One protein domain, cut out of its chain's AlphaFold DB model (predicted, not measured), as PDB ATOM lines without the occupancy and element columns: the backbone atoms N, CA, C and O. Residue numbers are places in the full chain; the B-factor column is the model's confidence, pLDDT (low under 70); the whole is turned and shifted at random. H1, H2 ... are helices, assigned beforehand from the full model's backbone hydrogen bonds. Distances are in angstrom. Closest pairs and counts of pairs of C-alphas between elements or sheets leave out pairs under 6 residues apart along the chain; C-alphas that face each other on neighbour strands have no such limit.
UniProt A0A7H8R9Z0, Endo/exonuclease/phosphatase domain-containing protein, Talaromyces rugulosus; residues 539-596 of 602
ATOM      1  N   PRO A 539      29.844 -43.372 -17.881       87.19
ATOM      2  CA  PRO A 539      28.642 -43.368 -18.713       87.19
ATOM      3  C   PRO A 539      28.476 -42.069 -19.512       87.19
ATOM      4  O   PRO A 539      28.851 -40.986 -19.045       87.19
ATOM      5  N   GLN A 540      27.844 -42.170 -20.685       78.31
ATOM      6  CA  GLN A 540      27.506 -41.015 -21.518       78.31
ATOM      7  C   GLN A 540      26.647 -40.009 -20.726       78.31
ATOM      8  O   GLN A 540      25.747 -40.393 -19.980       78.31
ATOM      9  N   GLY A 541      26.966 -38.714 -20.833       80.19
ATOM     10  CA  GLY A 541      26.294 -37.644 -20.079       80.19
ATOM     11  C   GLY A 541      26.757 -37.474 -18.623       80.19
ATOM     12  O   GLY A 541      26.181 -36.679 -17.878       80.19
ATOM     13  N   HIS A 542      27.793 -38.197 -18.176       87.12
ATOM     14  CA  HIS A 542      28.396 -37.937 -16.870       87.12
ATOM     15  C   HIS A 542      29.183 -36.605 -16.891       87.12
ATOM     16  O   HIS A 542      30.139 -36.493 -17.658       87.12
ATOM     17  N   PRO A 543      28.920 -35.635 -15.988       88.81
ATOM     18  CA  PRO A 543      29.555 -34.306 -16.035       88.81
ATOM     19  C   PRO A 543      31.090 -34.327 -15.982       88.81
ATOM     20  O   PRO A 543      31.762 -33.495 -16.574       88.81
ATOM     21  N   ALA A 544      31.681 -35.295 -15.276       87.25
ATOM     22  CA  ALA A 544      33.140 -35.436 -15.243       87.25
ATOM     23  C   ALA A 544      33.745 -35.909 -16.579       87.25
ATOM     24  O   ALA A 544      34.909 -35.614 -16.836       87.25
ATOM     25  N   ALA A 545      32.986 -36.618 -17.421       87.00
ATOM     26  CA  ALA A 545      33.451 -36.988 -18.754       87.00
ATOM     27  C   ALA A 545      33.603 -35.731 -19.625       87.00
ATOM     28  O   ALA A 545      34.603 -35.602 -20.318       87.00
ATOM     29  N   GLU A 546      32.705 -34.748 -19.490       86.88
ATOM     30  CA  GLU A 546      32.748 -33.464 -20.215       86.88
ATOM     31  C   GLU A 546      34.024 -32.645 -19.959       86.88
ATOM     32  O   GLU A 546      34.328 -31.727 -20.716       86.88
ATOM     33  N   ILE A 547      34.804 -32.983 -18.922       88.81
ATOM     34  CA  ILE A 547      36.137 -32.406 -18.719       88.81
ATOM     35  C   ILE A 547      37.036 -32.726 -19.916       88.81
ATOM     36  O   ILE A 547      37.851 -31.887 -20.284       88.81
ATOM     37  N   LEU A 548      36.929 -33.927 -20.491       89.19
ATOM     38  CA  LEU A 548      37.731 -34.337 -21.636       89.19
ATOM     39  C   LEU A 548      37.200 -33.735 -22.948       89.19
ATOM     40  O   LEU A 548      35.980 -33.604 -23.107       89.19
ATOM     41  N   PRO A 549      38.108 -33.446 -23.903       87.62
ATOM     42  CA  PRO A 549      37.756 -32.994 -25.250       87.62
ATOM     43  C   PRO A 549      36.712 -33.908 -25.893       87.62
ATOM     44  O   PRO A 549      36.813 -35.132 -25.764       87.62
ATOM     45  N   ILE A 550      35.726 -33.336 -26.585       82.75
ATOM     46  CA  ILE A 550      34.688 -34.128 -27.262       82.75
ATOM     47  C   ILE A 550      35.302 -35.014 -28.354       82.75
ATOM     48  O   ILE A 550      34.970 -36.192 -28.440       82.75
ATOM     49  N   THR A 551      36.305 -34.499 -29.063       82.62
ATOM     50  CA  THR A 551      37.130 -35.222 -30.047       82.62
ATOM     51  C   THR A 551      37.805 -36.467 -29.473       82.62
ATOM     52  O   THR A 551      37.955 -37.461 -30.175       82.62
ATOM     53  N   LEU A 552      38.207 -36.449 -28.196       84.81
ATOM     54  CA  LEU A 552      38.787 -37.620 -27.531       84.81
ATOM     55  C   LEU A 552      37.706 -38.606 -27.060       84.81
ATOM     56  O   LEU A 552      37.950 -39.808 -27.030       84.81
ATOM     57  N   ARG A 553      36.541 -38.103 -26.634       83.62
ATOM     58  CA  ARG A 553      35.458 -38.928 -26.078       83.62
ATOM     59  C   ARG A 553      34.665 -39.676 -27.139       83.62
ATOM     60  O   ARG A 553      34.351 -40.843 -26.946       83.62
ATOM     61  N   GLU A 554      34.299 -38.973 -28.201       77.50
ATOM     62  CA  GLU A 554      33.315 -39.419 -29.195       77.50
ATOM     63  C   GLU A 554      33.952 -39.610 -30.581       77.50
ATOM     64  O   GLU A 554      33.358 -40.232 -31.459       77.50
ATOM     65  N   GLY A 555      35.192 -39.143 -30.765       72.31
ATOM     66  CA  GLY A 555      35.878 -39.174 -32.051       72.31
ATOM     67  C   GLY A 555      35.297 -38.171 -33.048       72.31
ATOM     68  O   GLY A 555      34.462 -37.329 -32.725       72.31
ATOM     69  N   ASP A 556      35.768 -38.263 -34.288       64.31
ATOM     70  CA  ASP A 556      35.335 -37.401 -35.395       64.31
ATOM     71  C   ASP A 556      34.339 -38.093 -36.337       64.31
ATOM     72  O   ASP A 556      33.858 -37.485 -37.287       64.31
ATOM     73  N   ALA A 557      34.035 -39.374 -36.098       53.75
ATOM     74  CA  ALA A 557      33.346 -40.239 -37.058       53.75
ATOM     75  C   ALA A 557      31.907 -39.800 -37.391       53.75
ATOM     76  O   ALA A 557      31.366 -40.216 -38.413       53.75
ATOM     77  N   HIS A 558      31.292 -38.970 -36.544       53.25
ATOM     78  CA  HIS A 558      29.900 -38.533 -36.685       53.25
ATOM     79  C   HIS A 558      29.723 -37.006 -36.688       53.25
ATOM     80  O   HIS A 558      28.586 -36.546 -36.719       53.25
ATOM     81  N   ALA A 559      30.811 -36.228 -36.659       59.50
ATOM     82  CA  ALA A 559      30.743 -34.769 -36.586       59.50
ATOM     83  C   ALA A 559      30.685 -34.129 -37.982       59.50
ATOM     84  O   ALA A 559      31.537 -34.399 -38.832       59.50
ATOM     85  N   GLN A 560      29.717 -33.240 -38.210       56.97
ATOM     86  CA  GLN A 560      29.653 -32.403 -39.412       56.97
ATOM     87  C   GLN A 560      30.704 -31.275 -39.359       56.97
ATOM     88  O   GLN A 560      31.107 -30.844 -38.270       56.97
ATOM     89  N   PRO A 561      31.154 -30.740 -40.513       54.94
ATOM     90  CA  PRO A 561      32.057 -29.591 -40.545       54.94
ATOM     91  C   PRO A 561      31.502 -28.405 -39.735       54.94
ATOM     92  O   PRO A 561      30.468 -27.840 -40.078       54.94
ATOM     93  N   GLY A 562      32.199 -28.024 -38.658       60.88
ATOM     94  CA  GLY A 562      31.824 -26.907 -37.778       60.88
ATOM     95  C   GLY A 562      31.089 -27.279 -36.481       60.88
ATOM     96  O   GLY A 562      30.922 -26.404 -35.636       60.88
ATOM     97  N   GLU A 563      30.697 -28.545 -36.273       64.50
ATOM     98  CA  GLU A 563      30.026 -28.982 -35.029       64.50
ATOM     99  C   GLU A 563      30.971 -29.083 -33.826       64.50
ATOM    100  O   GLU A 563      30.552 -28.911 -32.680       64.50
ATOM    101  N   GLN A 564      32.255 -29.347 -34.066       66.75
ATOM    102  CA  GLN A 564      33.246 -29.434 -33.000       66.75
ATOM    103  C   GLN A 564      34.012 -28.116 -32.832       66.75
ATOM    104  O   GLN A 564      34.352 -27.465 -33.826       66.75
ATOM    105  N   PRO A 565      34.346 -27.715 -31.589       69.19
ATOM    106  CA  PRO A 565      35.121 -26.504 -31.358       69.19
ATOM    107  C   PRO A 565      36.483 -26.582 -32.062       69.19
ATOM    108  O   PRO A 565      37.204 -27.566 -31.909       69.19
ATOM    109  N   LEU A 566      36.874 -25.519 -32.773       65.00
ATOM    110  CA  LEU A 566      38.132 -25.450 -33.543       65.00
ATOM    111  C   LEU A 566      39.386 -25.789 -32.710       65.00
ATOM    112  O   LEU A 566      40.350 -26.350 -33.228       65.00
ATOM    113  N   GLU A 567      39.375 -25.482 -31.410       68.25
ATOM    114  CA  GLU A 567      40.486 -25.756 -30.485       68.25
ATOM    115  C   GLU A 567      40.447 -27.167 -29.866       68.25
ATOM    116  O   GLU A 567      41.384 -27.556 -29.165       68.25
ATOM    117  N   ASP A 568      39.387 -27.949 -30.096       75.88
ATOM    118  CA  ASP A 568      39.169 -29.211 -29.385       75.88
ATOM    119  C   ASP A 568      40.147 -30.316 -29.808       75.88
ATOM    120  O   ASP A 568      40.449 -31.190 -29.007       75.88
ATOM    121  N   ARG A 569      40.743 -30.235 -31.008       75.38
ATOM    122  CA  ARG A 569      41.788 -31.170 -31.482       75.38
ATOM    123  C   ARG A 569      43.207 -30.823 -31.028       75.38
ATOM    124  O   ARG A 569      44.148 -31.564 -31.314       75.38
ATOM    125  N   ALA A 570      43.405 -29.716 -30.314       76.94
ATOM    126  CA  ALA A 570      44.748 -29.243 -29.982       76.94
ATOM    127  C   ALA A 570      45.549 -30.243 -29.119       76.94
ATOM    128  O   ALA A 570      46.776 -30.280 -29.208       76.94
ATOM    129  N   TRP A 571      44.881 -31.117 -28.353       80.88
ATOM    130  CA  TRP A 571      45.535 -32.178 -27.571       80.88
ATOM    131  C   TRP A 571      46.244 -33.238 -28.431       80.88
ATOM    132  O   TRP A 571      47.185 -33.874 -27.949       80.88
ATOM    133  N   ALA A 572      45.824 -33.424 -29.688       77.06
ATOM    134  CA  ALA A 572      46.447 -34.357 -30.623       77.06
ATOM    135  C   ALA A 572      47.760 -33.801 -31.206       77.06
ATOM    136  O   ALA A 572      48.644 -34.568 -31.599       77.06
ATOM    137  N   THR A 573      47.942 -32.475 -31.202       75.69
ATOM    138  CA  THR A 573      49.107 -31.822 -31.815       75.69
ATOM    139  C   THR A 573      50.411 -32.064 -31.033       75.69
ATOM    140  O   THR A 573      50.403 -32.137 -29.799       75.69
ATOM    141  N   PRO A 574      51.578 -32.206 -31.695       66.38
ATOM    142  CA  PRO A 574      52.864 -32.474 -31.027       66.38
ATOM    143  C   PRO A 574      53.396 -31.328 -30.153       66.38
ATOM    144  O   PRO A 574      54.375 -31.503 -29.423       66.38
ATOM    145  N   THR A 575      52.793 -30.140 -30.220       66.75
ATOM    146  CA  THR A 575      53.314 -28.933 -29.579       66.75
ATOM    147  C   THR A 575      53.252 -29.030 -28.050       66.75
ATOM    148  O   THR A 575      52.230 -29.308 -27.422       66.75
ATOM    149  N   ARG A 576      54.399 -28.790 -27.399       57.28
ATOM    150  CA  ARG A 576      54.513 -28.880 -25.931       57.28
ATOM    151  C   ARG A 576      54.056 -27.622 -25.185       57.28
ATOM    152  O   ARG A 576      53.836 -27.709 -23.976       57.28
ATOM    153  N   ARG A 577      53.929 -26.473 -25.861       53.50
ATOM    154  CA  ARG A 577      53.761 -25.150 -25.232       53.50
ATOM    155  C   ARG A 577      52.356 -24.581 -25.443       53.50
ATOM    156  O   ARG A 577      51.951 -24.358 -26.572       53.50
ATOM    157  N   GLY A 578      51.672 -24.297 -24.335       55.81
ATOM    158  CA  GLY A 578      50.401 -23.573 -24.279       55.81
ATOM    159  C   GLY A 578      49.761 -23.683 -22.885       55.81
ATOM    160  O   GLY A 578      50.027 -24.661 -22.180       55.81
ATOM    161  N   PRO A 579      48.962 -22.701 -22.431       56.25
ATOM    162  CA  PRO A 579      48.134 -22.857 -21.241       56.25
ATOM    163  C   PRO A 579      46.961 -23.788 -21.570       56.25
ATOM    164  O   PRO A 579      45.943 -23.371 -22.115       56.25
ATOM    165  N   TRP A 580      47.112 -25.072 -21.260       69.19
ATOM    166  CA  TRP A 580      46.082 -26.067 -21.541       69.19
ATOM    167  C   TRP A 580      44.959 -25.999 -20.507       69.19
ATOM    168  O   TRP A 580      45.209 -26.001 -19.300       69.19
ATOM    169  N   LYS A 581      43.706 -26.015 -20.977       80.50
ATOM    170  CA  LYS A 581      42.567 -26.386 -20.126       80.50
ATOM    171  C   LYS A 581      42.827 -27.783 -19.544       80.50
ATOM    172  O   LYS A 581      43.453 -28.615 -20.200       80.50
ATOM    173  N   LEU A 582      42.323 -28.051 -18.337       85.81
ATOM    174  CA  LEU A 582      42.541 -29.320 -17.625       85.81
ATOM    175  C   LEU A 582      42.289 -30.546 -18.521       85.81
ATOM    176  O   LEU A 582      43.149 -31.418 -18.621       85.81
ATOM    177  N   GLY A 583      41.156 -30.562 -19.226       86.19
ATOM    178  CA  GLY A 583      40.791 -31.599 -20.192       86.19
ATOM    179  C   GLY A 583      41.833 -31.869 -21.264       86.19
ATOM    180  O   GLY A 583      42.259 -33.006 -21.445       86.19
ATOM    181  N   MET A 584      42.284 -30.806 -21.932       86.06
ATOM    182  CA  MET A 584      43.306 -30.871 -22.982       86.06
ATOM    183  C   MET A 584      44.635 -31.399 -22.440       86.06
ATOM    184  O   MET A 584      45.294 -32.217 -23.080       86.06
ATOM    185  N   GLY A 585      45.013 -30.971 -21.231       86.62
ATOM    186  CA  GLY A 585      46.211 -31.462 -20.553       86.62
ATOM    187  C   GLY A 585      46.150 -32.968 -20.283       86.62
ATOM    188  O   GLY A 585      47.101 -33.685 -20.595       86.62
ATOM    189  N   LEU A 586      45.020 -33.451 -19.757       88.94
ATOM    190  CA  LEU A 586      44.783 -34.873 -19.489       88.94
ATOM    191  C   LEU A 586      44.774 -35.710 -20.778       88.94
ATOM    192  O   LEU A 586      45.438 -36.746 -20.837       88.94
ATOM    193  N   ALA A 587      44.085 -35.235 -21.818       88.25
ATOM    194  CA  ALA A 587      44.020 -35.868 -23.134       88.25
ATOM    195  C   ALA A 587      45.407 -36.029 -23.772       88.25
ATOM    196  O   ALA A 587      45.780 -37.106 -24.236       88.25
ATOM    197  N   ARG A 588      46.232 -34.982 -23.706       85.69
ATOM    198  CA  ARG A 588      47.597 -35.012 -24.239       85.69
ATOM    199  C   ARG A 588      48.484 -36.029 -23.517       85.69
ATOM    200  O   ARG A 588      49.254 -36.731 -24.169       85.69
ATOM    201  N   ARG A 589      48.367 -36.149 -22.187       86.44
ATOM    202  CA  ARG A 589      49.120 -37.160 -21.418       86.44
ATOM    203  C   ARG A 589      48.742 -38.584 -21.795       86.44
ATOM    204  O   ARG A 589      49.596 -39.464 -21.728       86.44
ATOM    205  N   LEU A 590      47.484 -38.812 -22.168       86.38
ATOM    206  CA  LEU A 590      47.048 -40.099 -22.696       86.38
ATOM    207  C   LEU A 590      47.697 -40.368 -24.059       86.38
ATOM    208  O   LEU A 590      48.310 -41.416 -24.232       86.38
ATOM    209  N   ARG A 591      47.664 -39.391 -24.975       84.75
ATOM    210  CA  ARG A 591      48.299 -39.490 -26.300       84.75
ATOM    211  C   ARG A 591      49.799 -39.785 -26.230       84.75
ATOM    212  O   ARG A 591      50.280 -40.632 -26.965       84.75
ATOM    213  N   GLU A 592      50.539 -39.118 -25.345       80.12
ATOM    214  CA  GLU A 592      51.984 -39.353 -25.153       80.12
ATOM    215  C   GLU A 592      52.334 -40.809 -24.791       80.12
ATOM    216  O   GLU A 592      53.475 -41.217 -24.978       80.12
ATOM    217  N   ALA A 593      51.382 -41.596 -24.278       73.88
ATOM    218  CA  ALA A 593      51.573 -43.024 -24.030       73.88
ATOM    219  C   ALA A 593      51.156 -43.921 -25.209       73.88
ATOM    220  O   ALA A 593      51.507 -45.096 -25.210       73.88
ATOM    221  N   LEU A 594      50.413 -43.387 -26.183       68.94
ATOM    222  CA  LEU A 594      49.940 -44.112 -27.366       68.94
ATOM    223  C   LEU A 594      50.940 -44.057 -28.536       68.94
ATOM    224  O   LEU A 594      50.793 -44.818 -29.479       68.94
ATOM    225  N   THR A 595      51.972 -43.208 -28.478       49.91
ATOM    226  CA  THR A 595      53.017 -43.077 -29.518       49.91
ATOM    227  C   THR A 595      54.133 -44.124 -29.393       49.91
ATOM    228  O   THR A 595      55.314 -43.784 -29.413       49.91
ATOM    229  N   ALA A 596      53.765 -45.393 -29.239       42.66
ATOM    230  CA  ALA A 596      54.584 -46.485 -29.749       42.66
ATOM    231  C   ALA A 596      53.862 -46.968 -31.007       42.66
ATOM    232  O   ALA A 596      52.838 -47.640 -30.895       42.66
TER     233      ALA A 596
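Overview. This is residues 539 to 596 of the 602 residues of the protein "Endo/exonuclease/phosphatase domain-containing protein" of Talaromyces rugulosus (UniProt A0A7H8R9Z0). This model has little regular structure: a single longer helix, H2, has the one-turn helix H1 beside its middle, and a long looping stretch, residues 554 to 581, swings out from H1 and back to the start of H2. The printed part has 58 residues with two named helices, H1 then H2, and no named strand; its class is all helix, though 17 residues are in named elements. It is compact, with a radius of gyration of the C-alphas of 11.7 A, and rounded, spanning 27 by 26 by 26 A.

Along the chain. Find C-alpha 582 at (42.541, -29.320, -17.625); from there H2, residues 582 to 594, runs 19.2 A to C-alpha 594 at (49.940, -44.112, -27.366). H1, residues 550 to 553, begins at (34.688, -34.128, -27.262).

Arrangement. H2 and H1 are close but not clearly touching; their closest C-alphas, of Ala 587 and Leu 552, are 7.1 A apart. In H2, 8 of 9 O i to N i+4 pairs are within hydrogen-bond range; H1 is too short for such a pair.

Size, cuts and confidence. The farthest C-alphas, of Pro 539 and Arg 577, are 31.7 A apart. The printed part has no cut, and the 28-residue link from H1 to H2 is long. Look for pLDDT under 70 at residues 556 to 567, 574 to 580 and 594 to 596.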